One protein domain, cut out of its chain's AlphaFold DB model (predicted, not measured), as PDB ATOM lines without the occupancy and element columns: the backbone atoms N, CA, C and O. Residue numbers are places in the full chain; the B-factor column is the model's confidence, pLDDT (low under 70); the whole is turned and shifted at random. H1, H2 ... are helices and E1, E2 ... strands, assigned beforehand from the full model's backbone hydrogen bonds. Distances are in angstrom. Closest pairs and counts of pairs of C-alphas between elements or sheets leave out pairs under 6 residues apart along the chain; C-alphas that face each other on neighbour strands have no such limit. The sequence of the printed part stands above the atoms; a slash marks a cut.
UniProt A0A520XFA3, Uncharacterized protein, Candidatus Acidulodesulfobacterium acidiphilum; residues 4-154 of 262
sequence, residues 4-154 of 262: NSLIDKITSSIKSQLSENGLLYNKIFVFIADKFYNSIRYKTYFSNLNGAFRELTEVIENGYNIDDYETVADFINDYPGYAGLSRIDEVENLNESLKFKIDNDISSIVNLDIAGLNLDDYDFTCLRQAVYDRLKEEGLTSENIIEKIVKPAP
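AT A GLANCE: This is residues 4 to 154 of the 262 residues of an uncharacterized protein of Candidatus Acidulodesulfobacterium acidiphilum (UniProt A0A520XFA3). A loose helical body has a long two-stranded hairpin at one end, whose tip, residues 48 to 53, sticks out. In the body, H1 and H2 follow each other in a line with a corner between them, and the longest helix, H4, runs back over both; H5 crosses H1 and H4 at the end away from the hairpin, H6 crosses the first part of H4, and the short H3 is close to the beginning of H4. The printed part has 151 residues, with six named helices and two named strands in the order H1 H2 E1 E2 H3 H4 H5 H6; the class is mostly helix, and the two-stranded sheet, E1 - E2, is antiparallel. It is loose, with a radius of gyration of the C-alphas of 20.4 A, and spans 72 by 33 by 23 A, the hairpin adding much of the length.

HOW THE PARTS SIT: H4, residues 94 to 115, is the hub, touching four helices; with H1, residues 4 to 17, and H2, residues 23 to 37, it forms a bundle, a group of helices packed together. H1 and H2 only just touch, only at the corner by their link, with 3 pairs of C-alphas within 8 A, the closest those of Gln 17 and Leu 24, 5.1 A. H2 touches H4 at a shallow tilt of 27 degrees, opposite ways; the closest C-alphas are those of Leu 24 and Asp 105, 7.1 A. H1 touches H4 at a steep tilt of 45 degrees, closest at Ile 10 and Asp 113, C-alphas 6.6 A apart. H5, residues 121 to 137, touches H1 at a steep tilt of 59 degrees, with the C-alphas of Ile 7 and Val 131 closest, 5.4 A. H6, residues 142 to 150, touches H4 about perpendicular, at 74 degrees, with the C-alphas of Lys 99 and Ser 142 closest, 5.1 A. H3, residues 72 to 78, is close to but not clearly touching H4, with the C-alphas of Ile 76 and Leu 94 closest, 6.1 A. E1, residues 40 to 49, and E2, residues 52 to 61, form an antiparallel hairpin; N 43 and O 58 are 2.9 A apart, N 60 and O 41 2.8 A, within hydrogen-bond range. In H1 to H6 every O i to N i+4 pair is within hydrogen-bond range.

IN THESE COORDINATES: H1 begins at C-alpha 4, (58.620, 35.139, 5.944), and is 19.9 A long; H2 is 20.6 A, E1 26.5 A, E2 28.2 A, H3 10.1 A. H4, 31.1 A, begins at C-alpha 94, (24.029, 37.126, -0.804). H5 is 24.3 A, and H6, 10.1 A, ends at C-alpha 150, (29.714, 35.298, 9.748).

THE WHOLE: The C-alphas farthest apart, of Ser 5 and Asn 50, are 73.4 A apart. The printed part has no cut. The link from H3 to H4, residues 79 to 93, is long. The mean pLDDT of the printed part is 81.6; residues 39 to 63 and 80 to 92 are under 70.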
ATOM      1  N   ASN A   4      59.574  35.784   5.036       89.19
ATOM      2  CA  ASN A   4      58.620  35.139   5.944       89.19
ATOM      3  C   ASN A   4      58.112  36.104   7.016       89.19
ATOM      4  O   ASN A   4      56.917  36.150   7.282       89.19
ATOM      5  N   SER A   5      58.987  36.957   7.555       89.75
ATOM      6  CA  SER A   5      58.587  37.987   8.521       89.75
ATOM      7  C   SER A   5      57.592  38.993   7.926       89.75
ATOM      8  O   SER A   5      56.704  39.463   8.635       89.75
ATOM      9  N   LEU A   6      57.717  39.312   6.633       90.25
ATOM     10  CA  LEU A   6      56.750  40.140   5.908       90.25
ATOM     11  C   LEU A   6      55.400  39.440   5.742       90.25
ATOM     12  O   LEU A   6      54.369  40.044   6.032       90.25
ATOM     13  N   ILE A   7      55.415  38.174   5.318       94.38
ATOM     14  CA  ILE A   7      54.205  37.358   5.164       94.38
ATOM     15  C   ILE A   7      53.464  37.264   6.501       94.38
ATOM     16  O   ILE A   7      52.284  37.597   6.571       94.38
ATOM     17  N   ASP A   8      54.162  36.909   7.580       93.94
ATOM     18  CA  ASP A   8      53.562  36.756   8.908       93.94
ATOM     19  C   ASP A   8      52.976  38.078   9.430       93.94
ATOM     20  O   ASP A   8      51.909  38.085  10.052       93.94
ATOM     21  N   LYS A   9      53.627  39.214   9.142       93.38
ATOM     22  CA  LYS A   9      53.116  40.544   9.497       93.38
ATOM     23  C   LYS A   9      51.794  40.850   8.785       93.38
ATOM     24  O   LYS A   9      50.848  41.274   9.446       93.38
ATOM     25  N   ILE A  10      51.720  40.637   7.470       93.00
ATOM     26  CA  ILE A  10      50.517  40.926   6.666       93.00
ATOM     27  C   ILE A  10      49.379  39.972   7.050       93.00
ATOM     28  O   ILE A  10      48.250  40.399   7.289       93.00
ATOM     29  N   THR A  11      49.677  38.685   7.220       94.56
ATOM     30  CA  THR A  11      48.699  37.696   7.689       94.56
ATOM     31  C   THR A  11      48.154  38.051   9.077       94.56
ATOM     32  O   THR A  11      46.946  37.984   9.314       94.56
ATOM     33  N   SER A  12      49.017  38.508   9.991       94.44
ATOM     34  CA  SER A  12      48.597  38.979  11.319       94.44
ATOM     35  C   SER A  12      47.738  40.247  11.247       94.44
ATOM     36  O   SER A  12      46.775  40.368  12.005       94.44
ATOM     37  N   SER A  13      48.044  41.164  10.322       93.25
ATOM     38  CA  SER A  13      47.235  42.359  10.037       93.25
ATOM     39  C   SER A  13      45.803  41.963   9.662       93.25
ATOM     40  O   SER A  13      44.847  42.410  10.297       93.25
ATOM     41  N   ILE A  14      45.641  41.022   8.726       94.12
ATOM     42  CA  ILE A  14      44.324  40.529   8.288       94.12
ATOM     43  C   ILE A  14      43.565  39.849   9.431       94.12
ATOM     44  O   ILE A  14      42.396  40.161   9.660       94.12
ATOM     45  N   LYS A  15      44.226  38.983  10.208       94.62
ATOM     46  CA  LYS A  15      43.623  38.367  11.403       94.62
ATOM     47  C   LYS A  15      43.132  39.412  12.400       94.62
ATOM     48  O   LYS A  15      42.019  39.301  12.907       94.62
ATOM     49  N   SER A  16      43.929  40.450  12.651       94.12
ATOM     50  CA  SER A  16      43.534  41.553  13.527       94.12
ATOM     51  C   SER A  16      42.306  42.289  12.985       94.12
ATOM     52  O   SER A  16      41.415  42.633  13.759       94.12
ATOM     53  N   GLN A  17      42.223  42.505  11.670       93.69
ATOM     54  CA  GLN A  17      41.075  43.146  11.020       93.69
ATOM     55  C   GLN A  17      39.799  42.285  11.045       93.69
ATOM     56  O   GLN A  17      38.701  42.835  10.960       93.69
ATOM     57  N   LEU A  18      39.931  40.961  11.174       93.31
ATOM     58  CA  LEU A  18      38.821  40.009  11.311       93.31
ATOM     59  C   LEU A  18      38.371  39.777  12.762       93.31
ATOM     60  O   LEU A  18      37.375  39.094  12.980       93.31
ATOM     61  N   SER A  19      39.073  40.328  13.755       91.19
ATOM     62  CA  SER A  19      38.620  40.285  15.152       91.19
ATOM     63  C   SER A  19      37.348  41.122  15.361       91.19
ATOM     64  O   SER A  19      37.052  41.999  14.557       91.19
ATOM     65  N   GLU A  20      36.624  40.905  16.463       80.38
ATOM     66  CA  GLU A  20      35.288  41.473  16.761       80.38
ATOM     67  C   GLU A  20      35.196  43.021  16.761       80.38
ATOM     68  O   GLU A  20      34.110  43.600  16.759       80.38
ATOM     69  N   ASN A  21      36.337  43.715  16.693       80.31
ATOM     70  CA  ASN A  21      36.427  45.173  16.551       80.31
ATOM     71  C   ASN A  21      37.265  45.632  15.343       80.31
ATOM     72  O   ASN A  21      37.508  46.828  15.172       80.31
ATOM     73  N   GLY A  22      37.723  44.706  14.508       89.06
ATOM     74  CA  GLY A  22      38.493  45.008  13.312       89.06
ATOM     75  C   GLY A  22      37.634  45.637  12.211       89.06
ATOM     76  O   GLY A  22      36.413  45.470  12.157       89.06
ATOM     77  N   LEU A  23      38.265  46.404  11.315       89.56
ATOM     78  CA  LEU A  23      37.542  47.116  10.257       89.56
ATOM     79  C   LEU A  23      36.914  46.147   9.258       89.56
ATOM     80  O   LEU A  23      35.808  46.408   8.794       89.56
ATOM     81  N   LEU A  24      37.596  45.046   8.928       91.62
ATOM     82  CA  LEU A  24      37.066  44.040   8.005       91.62
ATOM     83  C   LEU A  24      35.852  43.329   8.611       91.62
ATOM     84  O   LEU A  24      34.819  43.247   7.953       91.62
ATOM     85  N   TYR A  25      35.935  42.915   9.879       93.06
ATOM     86  CA  TYR A  25      34.799  42.358  10.619       93.06
ATOM     87  C   TYR A  25      33.588  43.300  10.568       93.06
ATOM     88  O   TYR A  25      32.516  42.924  10.095       93.06
ATOM     89  N   ASN A  26      33.775  44.566  10.953       90.12
ATOM     90  CA  ASN A  26      32.698  45.556  10.937       90.12
ATOM     91  C   ASN A  26      32.137  45.786   9.523       90.12
ATOM     92  O   ASN A  26      30.924  45.846   9.348       90.12
ATOM     93  N   LYS A  27      32.992  45.875   8.494       89.88
ATOM     94  CA  LYS A  27      32.562  46.039   7.094       89.88
ATOM     95  C   LYS A  27      31.680  44.891   6.605       89.88
ATOM     96  O   LYS A  27      30.765  45.145   5.822       89.88
ATOM     97  N   ILE A  28      31.965  43.656   7.021       93.00
ATOM     98  CA  ILE A  28      31.168  42.481   6.650       93.00
ATOM     99  C   ILE A  28      29.761  42.608   7.234       93.00
ATOM    100  O   ILE A  28      28.782  42.528   6.499       93.00
ATOM    101  N   PHE A  29      29.641  42.882   8.531       92.94
ATOM    102  CA  PHE A  29      28.326  42.935   9.169       92.94
ATOM    103  C   PHE A  29      27.532  44.203   8.849       92.94
ATOM    104  O   PHE A  29      26.312  44.128   8.750       92.94
ATOM    105  N   VAL A  30      28.193  45.334   8.575       89.56
ATOM    106  CA  VAL A  30      27.526  46.516   8.000       89.56
ATOM    107  C   VAL A  30      26.910  46.186   6.642       89.56
ATOM    108  O   VAL A  30      25.798  46.616   6.364       89.56
ATOM    109  N   PHE A  31      27.601  45.412   5.800       88.31
ATOM    110  CA  PHE A  31      27.055  44.997   4.509       88.31
ATOM    111  C   PHE A  31      25.823  44.098   4.669       88.31
ATOM    112  O   PHE A  31      24.847  44.270   3.951       88.31
ATOM    113  N   ILE A  32      25.832  43.179   5.632       90.75
ATOM    114  CA  ILE A  32      24.674  42.313   5.903       90.75
ATOM    115  C   ILE A  32      23.508  43.126   6.468       90.75
ATOM    116  O   ILE A  32      22.377  42.944   6.029       90.75
ATOM    117  N   ALA A  33      23.776  44.056   7.388       89.06
ATOM    118  CA  ALA A  33      22.762  44.958   7.919       89.06
ATOM    119  C   ALA A  33      22.146  45.837   6.826       89.06
ATOM    120  O   ALA A  33      20.929  45.955   6.778       89.06
ATOM    121  N   ASP A  34      22.948  46.374   5.901       82.75
ATOM    122  CA  ASP A  34      22.434  47.089   4.725       82.75
ATOM    123  C   ASP A  34      21.478  46.213   3.910       82.75
ATOM    124  O   ASP A  34      20.387  46.647   3.546       82.75
ATOM    125  N   LYS A  35      21.857  44.956   3.666       84.25
ATOM    126  CA  LYS A  35      20.992  44.012   2.960       84.25
ATOM    127  C   LYS A  35      19.732  43.696   3.752       84.25
ATOM    128  O   LYS A  35      18.699  43.538   3.134       84.25
ATOM    129  N   PHE A  36      19.760  43.631   5.077       86.69
ATOM    130  CA  PHE A  36      18.551  43.424   5.874       86.69
ATOM    131  C   PHE A  36      17.618  44.644   5.841       86.69
ATOM    132  O   PHE A  36      16.465  44.512   5.446       86.69
ATOM    133  N   TYR A  37      18.120  45.828   6.200       80.75
ATOM    134  CA  TYR A  37      17.297  47.030   6.350       80.75
ATOM    135  C   TYR A  37      16.762  47.576   5.029       80.75
ATOM    136  O   TYR A  37      15.677  48.139   5.012       80.75
ATOM    137  N   ASN A  38      17.502  47.401   3.933       72.62
ATOM    138  CA  ASN A  38      17.182  48.048   2.660       72.62
ATOM    139  C   ASN A  38      16.744  47.058   1.579       72.62
ATOM    140  O   ASN A  38      16.798  47.372   0.386       72.62
ATOM    141  N   SER A  39      16.388  45.834   1.959       68.06
ATOM    142  CA  SER A  39      15.980  44.839   0.980       68.06
ATOM    143  C   SER A  39      14.497  44.846   0.694       68.06
ATOM    144  O   SER A  39      13.627  45.114   1.521       68.06
ATOM    145  N   ILE A  40      14.246  44.484  -0.553       63.78
ATOM    146  CA  ILE A  40      12.937  44.227  -1.104       63.78
ATOM    147  C   ILE A  40      12.791  42.711  -1.174       63.78
ATOM    148  O   ILE A  40      13.648  42.023  -1.736       63.78
ATOM    149  N   ARG A  41      11.710  42.181  -0.607       66.50
ATOM    150  CA  ARG A  41      11.353  40.770  -0.737       66.50
ATOM    151  C   ARG A  41      10.346  40.621  -1.870       66.50
ATOM    152  O   ARG A  41       9.283  41.235  -1.839       66.50
ATOM    153  N   TYR A  42      10.668  39.795  -2.859       61.69
ATOM    154  CA  TYR A  42       9.748  39.469  -3.943       61.69
ATOM    155  C   TYR A  42       8.960  38.216  -3.575       61.69
ATOM    156  O   TYR A  42       9.545  37.171  -3.286       61.69
ATOM    157  N   LYS A  43       7.631  38.307  -3.576       59.34
ATOM    158  CA  LYS A  43       6.753  37.161  -3.341       59.34
ATOM    159  C   LYS A  43       6.015  36.814  -4.623       59.34
ATOM    160  O   LYS A  43       5.128  37.544  -5.058       59.34
ATOM    161  N   THR A  44       6.372  35.677  -5.208       56.94
ATOM    162  CA  THR A  44       5.696  35.152  -6.393       56.94
ATOM    163  C   THR A  44       4.503  34.293  -5.989       56.94
ATOM    164  O   THR A  44       4.625  33.386  -5.166       56.94
ATOM    165  N   TYR A  45       3.343  34.543  -6.589       57.09
ATOM    166  CA  TYR A  45       2.170  33.684  -6.467       57.09
ATOM    167  C   TYR A  45       1.526  33.437  -7.827       57.09
ATOM    168  O   TYR A  45       1.496  34.293  -8.711       57.09
ATOM    169  N   PHE A  46       0.985  32.233  -7.988       61.00
ATOM    170  CA  PHE A  46       0.281  31.837  -9.199       61.00
ATOM    171  C   PHE A  46      -1.207  32.124  -9.034       61.00
ATOM    172  O   PHE A  46      -1.863  31.572  -8.150       61.00
ATOM    173  N   SER A  47      -1.751  32.980  -9.897       51.28
ATOM    174  CA  SER A  47      -3.192  33.200 -10.000       51.28
ATOM    175  C   SER A  47      -3.759  32.429 -11.188       51.28
ATOM    176  O   SER A  47      -3.173  32.405 -12.272       51.28
ATOM    177  N   ASN A  48      -4.912  31.792 -10.985       47.56
ATOM    178  CA  ASN A  48      -5.707  31.197 -12.055       47.56
ATOM    179  C   ASN A  48      -7.032  31.960 -12.148       47.56
ATOM    180  O   ASN A  48      -8.028  31.594 -11.526       47.56
ATOM    181  N   LEU A  49      -7.012  33.064 -12.891       43.88
ATOM    182  CA  LEU A  49      -8.206  33.817 -13.268       43.88
ATOM    183  C   LEU A  49      -8.549  33.450 -14.715       43.88
ATOM    184  O   LEU A  49      -7.745  33.647 -15.624       43.88
ATOM    185  N   ASN A  50      -9.755  32.915 -14.929       46.00
ATOM    186  CA  ASN A  50     -10.297  32.536 -16.242       46.00
ATOM    187  C   ASN A  50      -9.500  31.464 -17.016       46.00
ATOM    188  O   ASN A  50      -9.486  31.480 -18.246       46.00
ATOM    189  N   GLY A  51      -8.848  30.520 -16.330       46.66
ATOM    190  CA  GLY A  51      -8.146  29.405 -16.980       46.66
ATOM    191  C   GLY A  51      -6.765  29.757 -17.544       46.66
ATOM    192  O   GLY A  51      -6.132  28.903 -18.159       46.66
ATOM    193  N   ALA A  52      -6.281  30.982 -17.320       42.84
ATOM    194  CA  ALA A  52      -4.915  31.390 -17.621       42.84
ATOM    195  C   ALA A  52      -4.093  31.435 -16.326       42.84
ATOM    196  O   ALA A  52      -4.409  32.200 -15.412       42.84
ATOM    197  N   PHE A  53      -3.028  30.633 -16.257       47.91
ATOM    198  CA  PHE A  53      -2.028  30.746 -15.200       47.91
ATOM    199  C   PHE A  53      -1.231  32.032 -15.410       47.91
ATOM    200  O   PHE A  53      -0.590  32.207 -16.446       47.91
ATOM    201  N   ARG A  54      -1.289  32.939 -14.436       49.09
ATOM    202  CA  ARG A  54      -0.443  34.134 -14.390       49.09
ATOM    203  C   ARG A  54       0.412  34.100 -13.140       49.09
ATOM    204  O   ARG A  54      -0.115  34.000 -12.031       49.09
ATOM    205  N   GLU A  55       1.712  34.201 -13.349       51.66
ATOM    206  CA  GLU A  55       2.680  34.492 -12.305       51.66
ATOM    207  C   GLU A  55       2.574  35.979 -11.949       51.66
ATOM    208  O   GLU A  55       2.611  36.841 -12.829       51.66
ATOM    209  N   LEU A  56       2.342  36.272 -10.674       50.94
ATOM    210  CA  LEU A  56       2.291  37.626 -10.137       50.94
ATOM    211  C   LEU A  56       3.399  37.758  -9.099       50.94
ATOM    212  O   LEU A  56       3.507  36.918  -8.206       50.94
ATOM    213  N   THR A  57       4.205  38.807  -9.220       57.59
ATOM    214  CA  THR A  57       5.279  39.124  -8.278       57.59
ATOM    215  C   THR A  57       4.876  40.356  -7.481       57.59
ATOM    216  O   THR A  57       4.694  41.433  -8.045       57.59
ATOM    217  N   GLU A  58       4.723  40.196  -6.171       62.44
ATOM    218  CA  GLU A  58       4.540  41.303  -5.237       62.44
ATOM    219  C   GLU A  58       5.894  41.749  -4.684       62.44
ATOM    220  O   GLU A  58       6.751  40.927  -4.356       62.44
ATOM    221  N   VAL A  59       6.065  43.065  -4.599       65.81
ATOM    222  CA  VAL A  59       7.244  43.747  -4.063       65.81
ATOM    223  C   VAL A  59       6.928  44.135  -2.623       65.81
ATOM    224  O   VAL A  59       6.038  44.951  -2.396       65.81
ATOM    225  N   ILE A  60       7.634  43.551  -1.658       65.31
ATOM    226  CA  ILE A  60       7.479  43.871  -0.236       65.31
ATOM    227  C   ILE A  60       8.721  44.641   0.210       65.31
ATOM    228  O   ILE A  60       9.791  44.058   0.408       65.31
ATOM    229  N   GLU A  61       8.585  45.955   0.348       64.62
ATOM    230  CA  GLU A  61       9.603  46.802   0.976       64.62
ATOM    231  C   GLU A  61       9.727  46.448   2.463       64.62
ATOM    232  O   GLU A  61       8.716  46.198   3.125       64.62
ATOM    233  N   ASN A  62      10.957  46.393   2.987       66.19
ATOM    234  CA  ASN A  62      11.243  45.973   4.365       66.19
ATOM    235  C   ASN A  62      10.618  44.608   4.709       66.19
ATOM    236  O   ASN A  62      10.084  44.395   5.797       66.19
ATOM    237  N   GLY A  63      10.657  43.675   3.755       68.94
ATOM    238  CA  GLY A  63       9.957  42.390   3.839       68.94
ATOM    239  C   GLY A  63      10.551  41.361   4.810       68.94
ATOM    240  O   GLY A  63      10.115  40.205   4.790       68.94
ATOM    241  N   TYR A  64      11.530  41.758   5.623       82.69
ATOM    242  CA  TYR A  64      12.214  40.910   6.594       82.69
ATOM    243  C   TYR A  64      12.000  41.436   8.003       82.69
ATOM    244  O   TYR A  64      12.187  42.622   8.271       82.69
ATOM    245  N   ASN A  65      11.633  40.542   8.917       85.12
ATOM    246  CA  ASN A  65      11.525  40.867  10.328       85.12
ATOM    247  C   ASN A  65      12.771  40.366  11.060       85.12
ATOM    248  O   ASN A  65      13.237  39.253  10.838       85.12
ATOM    249  N   ILE A  66      13.316  41.194  11.948       88.62
ATOM    250  CA  ILE A  66      14.517  40.854  12.710       88.62
ATOM    251  C   ILE A  66      14.296  39.650  13.632       88.62
ATOM    252  O   ILE A  66      15.239  38.918  13.917       88.62
ATOM    253  N   ASP A  67      13.054  39.441  14.075       89.69
ATOM    254  CA  ASP A  67      12.681  38.341  14.962       89.69
ATOM    255  C   ASP A  67      12.474  37.009  14.205       89.69
ATOM    256  O   ASP A  67      12.297  35.974  14.846       89.69
ATOM    257  N   ASP A  68      12.533  37.008  12.865       89.56
ATOM    258  CA  ASP A  68      12.413  35.793  12.041       89.56
ATOM    259  C   ASP A  68      13.726  34.986  11.971       89.56
ATOM    260  O   ASP A  68      13.725  33.850  11.489       89.56
ATOM    261  N   TYR A  69      14.846  35.544  12.448       94.06
ATOM    262  CA  TYR A  69      16.184  34.966  12.288       94.06
ATOM    263  C   TYR A  69      16.919  34.847  13.623       94.06
ATOM    264  O   TYR A  69      17.081  35.823  14.358       94.06
ATOM    265  N   GLU A  70      17.437  33.654  13.913       94.62
ATOM    266  CA  GLU A  70      18.261  33.414  15.100       94.62
ATOM    267  C   GLU A  70      19.726  33.780  14.816       94.62
ATOM    268  O   GLU A  70      20.390  34.473  15.594       94.62
ATOM    269  N   THR A  71      20.216  33.369  13.650       96.56
ATOM    270  CA  THR A  71      21.598  33.532  13.203       96.56
ATOM    271  C   THR A  71      21.681  34.253  11.863       96.56
ATOM    272  O   THR A  71      20.737  34.292  11.073       96.56
ATOM    273  N   VAL A  72      22.853  34.812  11.567       95.12
ATOM    274  CA  VAL A  72      23.129  35.408  10.251       95.12
ATOM    275  C   VAL A  72      23.022  34.381   9.120       95.12
ATOM    276  O   VAL A  72      22.678  34.751   7.996       95.12
ATOM    277  N   ALA A  73      23.253  33.095   9.397       95.06
ATOM    278  CA  ALA A  73      23.030  32.034   8.423       95.06
ATOM    279  C   ALA A  73      21.574  31.972   7.941       95.06
ATOM    280  O   ALA A  73      21.349  31.803   6.743       95.06
ATOM    281  N   ASP A  74      20.609  32.139   8.849       93.44
ATOM    282  CA  ASP A  74      19.182  32.052   8.530       93.44
ATOM    283  C   ASP A  74      18.792  33.130   7.514       93.44
ATOM    284  O   ASP A  74      18.196  32.831   6.480       93.44
ATOM    285  N   PHE A  75      19.240  34.366   7.748       92.25
ATOM    286  CA  PHE A  75      19.004  35.478   6.830       92.25
ATOM    287  C   PHE A  75      19.723  35.299   5.487       92.25
ATOM    288  O   PHE A  75      19.117  35.505   4.440       92.25
ATOM    289  N   ILE A  76      20.998  34.881   5.486       90.38
ATOM    290  CA  ILE A  76      21.743  34.650   4.234       90.38
ATOM    291  C   ILE A  76      21.044  33.611   3.350       90.38
ATOM    292  O   ILE A  76      21.047  33.757   2.129       90.38
ATOM    293  N   ASN A  77      20.460  32.576   3.955       87.69
ATOM    294  CA  ASN A  77      19.776  31.513   3.228       87.69
ATOM    295  C   ASN A  77      18.378  31.924   2.735       87.69
ATOM    296  O   ASN A  77      17.954  31.437   1.689       87.69
ATOM    297  N   ASP A  78      17.664  32.781   3.473       84.06
ATOM    298  CA  ASP A  78      16.331  33.275   3.088       84.06
ATOM    299  C   ASP A  78      16.395  34.445   2.094       84.06
ATOM    300  O   ASP A  78      15.431  34.691   1.374       84.06
ATOM    301  N   TYR A  79      17.526  35.156   2.012       80.12
ATOM    302  CA  TYR A  79      17.695  36.290   1.108       80.12
ATOM    303  C   TYR A  79      17.612  35.842  -0.369       80.12
ATOM    304  O   TYR A  79      18.555  35.244  -0.892       80.12
ATOM    305  N   PRO A  80      16.527  36.177  -1.094       64.06
ATOM    306  CA  PRO A  80      16.231  35.698  -2.436       64.06
ATOM    307  C   PRO A  80      17.034  36.438  -3.507       64.06
ATOM    308  O   PRO A  80      16.827  36.184  -4.685       64.06
ATOM    309  N   GLY A  81      17.918  37.361  -3.120       62.97
ATOM    310  CA  GLY A  81      18.653  38.211  -4.042       62.97
ATOM    311  C   GLY A  81      17.853  39.390  -4.578       62.97
ATOM    312  O   GLY A  81      16.625  39.410  -4.569       62.97
ATOM    313  N   TYR A  82      18.568  40.406  -5.055       54.81
ATOM    314  CA  TYR A  82      17.979  41.455  -5.877       54.81
ATOM    315  C   TYR A  82      17.926  40.958  -7.322       54.81
ATOM    316  O   TYR A  82      18.964  40.879  -7.970       54.81
ATOM    317  N   ALA A  83      16.739  40.624  -7.829       48.12
ATOM    318  CA  ALA A  83      16.514  40.526  -9.266       48.12
ATOM    319  C   ALA A  83      16.220  41.943  -9.769       48.12
ATOM    320  O   ALA A  83      15.163  42.508  -9.485       48.12
ATOM    321  N   GLY A  84      17.173  42.565 -10.460       42.84
ATOM    322  CA  GLY A  84      16.911  43.853 -11.094       42.84
ATOM    323  C   GLY A  84      15.738  43.734 -12.071       42.84
ATOM    324  O   GLY A  84      15.679  42.785 -12.853       42.84
ATOM    325  N   LEU A  85      14.839  44.725 -12.080       37.94
ATOM    326  CA  LEU A  85      13.666  44.804 -12.972       37.94
ATOM    327  C   LEU A  85      13.995  44.677 -14.478       37.94
ATOM    328  O   LEU A  85      13.092  44.520 -15.295       37.94
ATOM    329  N   SER A  86      15.271  44.733 -14.868       38.50
ATOM    330  CA  SER A  86      15.737  44.586 -16.248       38.50
ATOM    331  C   SER A  86      16.243  43.188 -16.626       38.50
ATOM    332  O   SER A  86      16.405  42.934 -17.818       38.50
ATOM    333  N   ARG A  87      16.544  42.293 -15.669       38.91
ATOM    334  CA  ARG A  87      17.133  40.967 -15.943       38.91
ATOM    335  C   ARG A  87      16.724  39.951 -14.880       38.91
ATOM    336  O   ARG A  87      17.309  39.892 -13.806       38.91
ATOM    337  N   ILE A  88      15.753  39.114 -15.227       40.12
ATOM    338  CA  ILE A  88      15.236  38.008 -14.401       40.12
ATOM    339  C   ILE A  88      16.320  36.938 -14.103       40.12
ATOM    340  O   ILE A  88      16.152  36.146 -13.183       40.12
ATOM    341  N   ASP A  89      17.467  36.970 -14.792       36.88
ATOM    342  CA  ASP A  89      18.540  35.971 -14.652       36.88
ATOM    343  C   ASP A  89      19.685  36.362 -13.690       36.88
ATOM    344  O   ASP A  89      20.566  35.546 -13.426       36.88
ATOM    345  N   GLU A  90      19.704  37.582 -13.141       45.31
ATOM    346  CA  GLU A  90      20.746  38.029 -12.199       45.31
ATOM    347  C   GLU A  90      20.192  38.055 -10.768       45.31
ATOM    348  O   GLU A  90      20.001  39.108 -10.170       45.31
ATOM    349  N   VAL A  91      19.895  36.876 -10.213       51.56
ATOM    350  CA  VAL A  91      19.567  36.744  -8.789       51.56
ATOM    351  C   VAL A  91      20.847  36.946  -7.972       51.56
ATOM    352  O   VAL A  91      21.734  36.092  -7.970       51.56
ATOM    353  N   GLU A  92      20.965  38.085  -7.284       63.09
ATOM    354  CA  GLU A  92      22.104  38.372  -6.401       63.09
ATOM    355  C   GLU A  92      22.136  37.396  -5.207       63.09
ATOM    356  O   GLU A  92      21.487  37.617  -4.189       63.09
ATOM    357  N   ASN A  93      22.910  36.312  -5.284       77.69
ATOM    358  CA  ASN A  93      23.108  35.422  -4.140       77.69
ATOM    359  C   ASN A  93      23.948  36.130  -3.060       77.69
ATOM    360  O   ASN A  93      25.131  36.398  -3.273       77.69
ATOM    361  N   LEU A  94      23.359  36.393  -1.886       84.69
ATOM    362  CA  LEU A  94      24.029  37.126  -0.804       84.69
ATOM    363  C   LEU A  94      25.330  36.453  -0.345       84.69
ATOM    364  O   LEU A  94      26.288  37.142  -0.001       84.69
ATOM    365  N   ASN A  95      25.393  35.121  -0.381       87.44
ATOM    366  CA  ASN A  95      26.599  34.377  -0.039       87.44
ATOM    367  C   ASN A  95      27.733  34.661  -1.042       87.44
ATOM    368  O   ASN A  95      28.864  34.929  -0.644       87.44
ATOM    369  N   GLU A  96      27.430  34.695  -2.341       86.12
ATOM    370  CA  GLU A  96      28.418  35.029  -3.378       86.12
ATOM    371  C   GLU A  96      28.823  36.511  -3.333       86.12
ATOM    372  O   GLU A  96      30.011  36.829  -3.422       86.12
ATOM    373  N   SER A  97      27.873  37.422  -3.086       86.50
ATOM    374  CA  SER A  97      28.177  38.843  -2.867       86.50
ATOM    375  C   SER A  97      29.093  39.052  -1.656       86.50
ATOM    376  O   SER A  97      30.030  39.855  -1.714       86.50
ATOM    377  N   LEU A  98      28.863  38.314  -0.565       90.81
ATOM    378  CA  LEU A  98      29.727  38.330   0.613       90.81
ATOM    379  C   LEU A  98      31.130  37.817   0.294       90.81
ATOM    380  O   LEU A  98      32.098  38.468   0.691       90.81
ATOM    381  N   LYS A  99      31.256  36.709  -0.447       92.38
ATOM    382  CA  LYS A  99      32.568  36.177  -0.847       92.38
ATOM    383  C   LYS A  99      33.368  37.203  -1.632       92.38
ATOM    384  O   LYS A  99      34.463  37.575  -1.215       92.38
ATOM    385  N   PHE A 100      32.767  37.744  -2.693       90.12
ATOM    386  CA  PHE A 100      33.396  38.757  -3.536       90.12
ATOM    387  C   PHE A 100      33.830  39.985  -2.729       90.12
ATOM    388  O   PHE A 100      34.930  40.510  -2.912       90.12
ATOM    389  N   LYS A 101      32.985  40.445  -1.800       89.75
ATOM    390  CA  LYS A 101      33.313  41.573  -0.928       89.75
ATOM    391  C   LYS A 101      34.509  41.274  -0.020       89.75
ATOM    392  O   LYS A 101      35.414  42.103   0.063       89.75
ATOM    393  N   ILE A 102      34.511  40.119   0.645       94.50
ATOM    394  CA  ILE A 102      35.587  39.712   1.559       94.50
ATOM    395  C   ILE A 102      36.907  39.580   0.801       94.50
ATOM    396  O   ILE A 102      37.909  40.144   1.240       94.50
ATOM    397  N   ASP A 103      36.905  38.919  -0.357       92.94
ATOM    398  CA  ASP A 103      38.111  38.730  -1.168       92.94
ATOM    399  C   ASP A 103      38.688  40.069  -1.650       92.94
ATOM    400  O   ASP A 103      39.898  40.298  -1.575       92.94
ATOM    401  N   ASN A 104      37.831  41.008  -2.066       91.81
ATOM    402  CA  ASN A 104      38.262  42.351  -2.455       91.81
ATOM    403  C   ASN A 104      38.817  43.170  -1.284       91.81
ATOM    404  O   ASN A 104      39.826  43.866  -1.440       91.81
ATOM    405  N   ASP A 105      38.174  43.115  -0.115       92.50
ATOM    406  CA  ASP A 105      38.645  43.832   1.069       92.50
ATOM    407  C   ASP A 105      39.988  43.243   1.564       92.50
ATOM    408  O   ASP A 105      40.906  44.010   1.863       92.50
ATOM    409  N   ILE A 106      40.159  41.912   1.568       94.56
ATOM    410  CA  ILE A 106      41.444  41.251   1.870       94.56
ATOM    411  C   ILE A 106      42.512  41.662   0.856       94.56
ATOM    412  O   ILE A 106      43.598  42.082   1.253       94.56
ATOM    413  N   SER A 107      42.203  41.608  -0.441       93.12
ATOM    414  CA  SER A 107      43.133  42.011  -1.500       93.12
ATOM    415  C   SER A 107      43.595  43.454  -1.338       93.12
ATOM    416  O   SER A 107      44.785  43.751  -1.456       93.12
ATOM    417  N   SER A 108      42.673  44.349  -0.989       90.19
ATOM    418  CA  SER A 108      42.990  45.749  -0.716       90.19
ATOM    419  C   SER A 108      43.958  45.892   0.460       90.19
ATOM    420  O   SER A 108      44.936  46.625   0.344       90.19
ATOM    421  N   ILE A 109      43.735  45.165   1.560       90.12
ATOM    422  CA  ILE A 109      44.631  45.175   2.729       90.12
ATOM    423  C   ILE A 109      46.022  44.658   2.347       90.12
ATOM    424  O   ILE A 109      47.012  45.332   2.621       90.12
ATOM    425  N   VAL A 110      46.104  43.513   1.659       92.06
ATOM    426  CA  VAL A 110      47.381  42.937   1.206       92.06
ATOM    427  C   VAL A 110      48.141  43.927   0.328       92.06
ATOM    428  O   VAL A 110      49.319  44.186   0.563       92.06
ATOM    429  N   ASN A 111      47.479  44.510  -0.674       87.12
ATOM    430  CA  ASN A 111      48.127  45.438  -1.595       87.12
ATOM    431  C   ASN A 111      48.601  46.708  -0.876       87.12
ATOM    432  O   ASN A 111      49.699  47.174  -1.162       87.12
ATOM    433  N   LEU A 112      47.818  47.249   0.063       87.69
ATOM    434  CA  LEU A 112      48.206  48.422   0.850       87.69
ATOM    435  C   LEU A 112      49.404  48.131   1.763       87.69
ATOM    436  O   LEU A 112      50.346  48.926   1.803       87.69
ATOM    437  N   ASP A 113      49.403  46.985   2.446       87.56
ATOM    438  CA  ASP A 113      50.491  46.597   3.347       87.56
ATOM    439  C   ASP A 113      51.805  46.331   2.586       87.56
ATOM    440  O   ASP A 113      52.886  46.613   3.108       87.56
ATOM    441  N   ILE A 114      51.731  45.834   1.342       86.44
ATOM    442  CA  ILE A 114      52.903  45.637   0.473       86.44
ATOM    443  C   ILE A 114      53.339  46.947  -0.198       86.44
ATOM    444  O   ILE A 114      54.538  47.199  -0.308       86.44
ATOM    445  N   ALA A 115      52.406  47.803  -0.630       82.25
ATOM    446  CA  ALA A 115      52.724  49.063  -1.308       82.25
ATOM    447  C   ALA A 115      53.623  49.975  -0.455       82.25
ATOM    448  O   ALA A 115      54.485  50.668  -0.990       82.25
ATOM    449  N   GLY A 116      53.501  49.907   0.876       76.50
ATOM    450  CA  GLY A 116      54.380  50.616   1.812       76.50
ATOM    451  C   GLY A 116      55.854  50.177   1.802       76.50
ATOM    452  O   GLY A 116      56.658  50.763   2.526       76.50
ATOM    453  N   LEU A 117      56.222  49.157   1.020       84.00
ATOM    454  CA  LEU A 117      57.571  48.581   0.966       84.00
ATOM    455  C   LEU A 117      58.401  49.042  -0.243       84.00
ATOM    456  O   LEU A 117      59.597  48.759  -0.266       84.00
ATOM    457  N   ASN A 118      57.808  49.750  -1.214       82.38
ATOM    458  CA  ASN A 118      58.484  50.241  -2.430       82.38
ATOM    459  C   ASN A 118      59.261  49.149  -3.205       82.38
ATOM    460  O   ASN A 118      60.414  49.355  -3.588       82.38
ATOM    461  N   LEU A 119      58.647  47.978  -3.393       85.31
ATOM    462  CA  LEU A 119      59.213  46.865  -4.170       85.31
ATOM    463  C   LEU A 119      59.035  47.091  -5.679       85.31
ATOM    464  O   LEU A 119      58.149  47.842  -6.089       85.31
ATOM    465  N   ASP A 120      59.843  46.414  -6.497       90.50
ATOM    466  CA  ASP A 120      59.569  46.315  -7.934       90.50
ATOM    467  C   ASP A 120      58.368  45.393  -8.223       90.50
ATOM    468  O   ASP A 120      57.900  44.655  -7.351       90.50
ATOM    469  N   ASP A 121      57.849  45.437  -9.453       87.94
ATOM    470  CA  ASP A 121      56.632  44.711  -9.839       87.94
ATOM    471  C   ASP A 121      56.751  43.185  -9.667       87.94
ATOM    472  O   ASP A 121      55.762  42.508  -9.347       87.94
ATOM    473  N   TYR A 122      57.949  42.626  -9.872       91.69
ATOM    474  CA  TYR A 122      58.189  41.192  -9.748       91.69
ATOM    475  C   TYR A 122      58.158  40.773  -8.277       91.69
ATOM    476  O   TYR A 122      57.378  39.892  -7.901       91.69
ATOM    477  N   ASP A 123      58.927  41.456  -7.431       89.31
ATOM    478  CA  ASP A 123      58.993  41.190  -5.996       89.31
ATOM    479  C   ASP A 123      57.651  41.466  -5.302       89.31
ATOM    480  O   ASP A 123      57.226  40.685  -4.441       89.31
ATOM    481  N   PHE A 124      56.931  42.512  -5.724       90.75
ATOM    482  CA  PHE A 124      55.561  42.795  -5.288       90.75
ATOM    483  C   PHE A 124      54.642  41.603  -5.570       90.75
ATOM    484  O   PHE A 124      53.958  41.104  -4.672       90.75
ATOM    485  N   THR A 125      54.650  41.109  -6.810       91.25
ATOM    486  CA  THR A 125      53.793  39.997  -7.236       91.25
ATOM    487  C   THR A 125      54.147  38.708  -6.493       91.25
ATOM    488  O   THR A 125      53.254  38.008  -6.008       91.25
ATOM    489  N   CYS A 126      55.439  38.412  -6.339       93.31
ATOM    490  CA  CYS A 126      55.921  37.231  -5.627       93.31
ATOM    491  C   CYS A 126      55.601  37.254  -4.127       93.31
ATOM    492  O   CYS A 126      55.332  36.196  -3.548       93.31
ATOM    493  N   LEU A 127      55.650  38.420  -3.476       92.94
ATOM    494  CA  LEU A 127      55.252  38.556  -2.075       92.94
ATOM    495  C   LEU A 127      53.734  38.448  -1.925       92.94
ATOM    496  O   LEU A 127      53.264  37.702  -1.070       92.94
ATOM    497  N   ARG A 128      52.976  39.125  -2.794       94.56
ATOM    498  CA  ARG A 128      51.512  39.076  -2.800       94.56
ATOM    499  C   ARG A 128      50.996  37.645  -2.944       94.56
ATOM    500  O   ARG A 128      50.129  37.235  -2.177       94.56
ATOM    501  N   GLN A 129      51.551  36.874  -3.880       96.38
ATOM    502  CA  GLN A 129      51.168  35.473  -4.059       96.38
ATOM    503  C   GLN A 129      51.478  34.638  -2.811       96.38
ATOM    504  O   GLN A 129      50.611  33.913  -2.337       96.38
ATOM    505  N   ALA A 130      52.671  34.799  -2.230       96.19
ATOM    506  CA  ALA A 130      53.056  34.061  -1.028       96.19
ATOM    507  C   ALA A 130      52.164  34.389   0.186       96.19
ATOM    508  O   ALA A 130      51.891  33.513   1.003       96.19
ATOM    509  N   VAL A 131      51.683  35.633   0.297       96.75
ATOM    510  CA  VAL A 131      50.685  36.016   1.305       96.75
ATOM    511  C   VAL A 131      49.367  35.285   1.060       96.75
ATOM    512  O   VAL A 131      48.845  34.683   1.992       96.75
ATOM    513  N   TYR A 132      48.840  35.272  -0.168       96.62
ATOM    514  CA  TYR A 132      47.597  34.547  -0.466       96.62
ATOM    515  C   TYR A 132      47.703  33.044  -0.215       96.62
ATOM    516  O   TYR A 132      46.776  32.455   0.343       96.62
ATOM    517  N   ASP A 133      48.833  32.435  -0.575       97.50
ATOM    518  CA  ASP A 133      49.086  31.024  -0.294       97.50
ATOM    519  C   ASP A 133      49.048  30.773   1.221       97.50
ATOM    520  O   ASP A 133      48.338  29.877   1.678       97.50
ATOM    521  N   ARG A 134      49.695  31.638   2.021       97.31
ATOM    522  CA  ARG A 134      49.649  31.536   3.486       97.31
ATOM    523  C   ARG A 134      48.246  31.755   4.056       97.31
ATOM    524  O   ARG A 134      47.837  31.026   4.955       97.31
ATOM    525  N   LEU A 135      47.492  32.733   3.556       96.38
ATOM    526  CA  LEU A 135      46.109  32.962   3.989       96.38
ATOM    527  C   LEU A 135      45.247  31.721   3.741       96.38
ATOM    528  O   LEU A 135      44.463  31.332   4.605       96.38
ATOM    529  N   LYS A 136      45.431  31.060   2.595       96.19
ATOM    530  CA  LYS A 136      44.742  29.812   2.268       96.19
ATOM    531  C   LYS A 136      45.154  28.666   3.196       96.19
ATOM    532  O   LYS A 136      44.274  27.957   3.681       96.19
ATOM    533  N   GLU A 137      46.449  28.505   3.472       96.31
ATOM    534  CA  GLU A 137      46.969  27.514   4.430       96.31
ATOM    535  C   GLU A 137      46.379  27.702   5.834       96.31
ATOM    536  O   GLU A 137      46.031  26.731   6.503       96.31
ATOM    537  N   GLU A 138      46.210  28.950   6.266       94.75
ATOM    538  CA  GLU A 138      45.635  29.291   7.569       94.75
ATOM    539  C   GLU A 138      44.096  29.308   7.583       94.75
ATOM    540  O   GLU A 138      43.481  29.587   8.614       94.75
ATOM    541  N   GLY A 139      43.453  28.990   6.457       93.44
ATOM    542  CA  GLY A 139      42.000  28.934   6.342       93.44
ATOM    543  C   GLY A 139      41.317  30.304   6.363       93.44
ATOM    544  O   GLY A 139      40.141  30.378   6.700       93.44
ATOM    545  N   LEU A 140      42.016  31.374   5.990       94.88
ATOM    546  CA  LEU A 140      41.490  32.738   5.861       94.88
ATOM    547  C   LEU A 140      40.954  33.007   4.446       94.88
ATOM    548  O   LEU A 140      41.240  34.041   3.848       94.88
ATOM    549  N   THR A 141      40.198  32.054   3.900       95.19
ATOM    550  CA  THR A 141      39.464  32.239   2.637       95.19
ATOM    551  C   THR A 141      38.092  32.840   2.916       95.19
ATOM    552  O   THR A 141      37.567  32.693   4.026       95.19
ATOM    553  N   SER A 142      37.490  33.492   1.920       94.62
ATOM    554  CA  SER A 142      36.151  34.064   2.058       94.62
ATOM    555  C   SER A 142      35.110  33.023   2.480       94.62
ATOM    556  O   SER A 142      34.316  33.304   3.376       94.62
ATOM    557  N   GLU A 143      35.171  31.792   1.959       95.19
ATOM    558  CA  GLU A 143      34.287  30.700   2.388       95.19
ATOM    559  C   GLU A 143      34.437  30.399   3.879       95.19
ATOM    560  O   GLU A 143      33.453  30.364   4.613       95.19
ATOM    561  N   ASN A 144      35.667  30.210   4.357       96.56
ATOM    562  CA  ASN A 144      35.904  29.873   5.757       96.56
ATOM    563  C   ASN A 144      35.537  31.019   6.701       96.56
ATOM    564  O   ASN A 144      35.038  30.763   7.795       96.56
ATOM    565  N   ILE A 145      35.775  32.267   6.293       96.62
ATOM    566  CA  ILE A 145      35.355  33.447   7.052       96.62
ATOM    567  C   ILE A 145      33.829  33.463   7.164       96.62
ATOM    568  O   ILE A 145      33.302  33.622   8.265       96.62
ATOM    569  N   ILE A 146      33.109  33.225   6.065       95.88
ATOM    570  CA  ILE A 146      31.645  33.176   6.086       95.88
ATOM    571  C   ILE A 146      31.149  32.055   7.001       95.88
ATOM    572  O   ILE A 146      30.328  32.306   7.881       95.88
ATOM    573  N   GLU A 147      31.668  30.838   6.849       96.06
ATOM    574  CA  GLU A 147      31.205  29.685   7.627       96.06
ATOM    575  C   GLU A 147      31.544  29.781   9.120       96.06
ATOM    576  O   GLU A 147      30.741  29.376   9.957       96.06
ATOM    577  N   LYS A 148      32.726  30.297   9.479       94.62
ATOM    578  CA  LYS A 148      33.223  30.248  10.866       94.62
ATOM    579  C   LYS A 148      33.012  31.531  11.656       94.62
ATOM    580  O   LYS A 148      33.005  31.472  12.880       94.62
ATOM    581  N   ILE A 149      32.898  32.674  10.983       93.44
ATOM    582  CA  ILE A 149      32.780  33.988  11.631       93.44
ATOM    583  C   ILE A 149      31.393  34.572  11.384       93.44
ATOM    584  O   ILE A 149      30.746  35.018  12.325       93.44
ATOM    585  N   VAL A 150      30.931  34.572  10.132       95.00
ATOM    586  CA  VAL A 150      29.714  35.298   9.748       95.00
ATOM    587  C   VAL A 150      28.457  34.529  10.126       95.00
ATOM    588  O   VAL A 150      27.655  35.018  10.911       95.00
ATOM    589  N   LYS A 151      28.286  33.320   9.589       95.38
ATOM    590  CA  LYS A 151      27.086  32.494   9.766       95.38
ATOM    591  C   LYS A 151      26.728  32.199  11.227       95.38
ATOM    592  O   LYS A 151      25.543  32.284  11.540       95.38
ATOM    593  N   PRO A 152      27.688  31.900  12.126       95.88
ATOM    594  CA  PRO A 152      27.373  31.610  13.523       95.88
ATOM    595  C   PRO A 152      27.005  32.848  14.350       95.88
ATOM    596  O   PRO A 152      26.613  32.696  15.505       95.88
ATOM    597  N   ALA A 153      27.178  34.065  13.817       94.88
ATOM    598  CA  ALA A 153      26.920  35.281  14.574       94.88
ATOM    599  C   ALA A 153      25.419  35.422  14.908       94.88
ATOM    600  O   ALA A 153      24.570  35.147  14.049       94.88
ATOM    601  N   PRO A 154      25.077  35.878  16.130       95.06
ATOM    602  CA  PRO A 154      23.692  36.094  16.535       95.06
ATOM    603  C   PRO A 154      23.078  37.209  15.692       95.06
ATOM    604  O   PRO A 154      23.616  38.319  15.651       95.06
TER     605      PRO A 154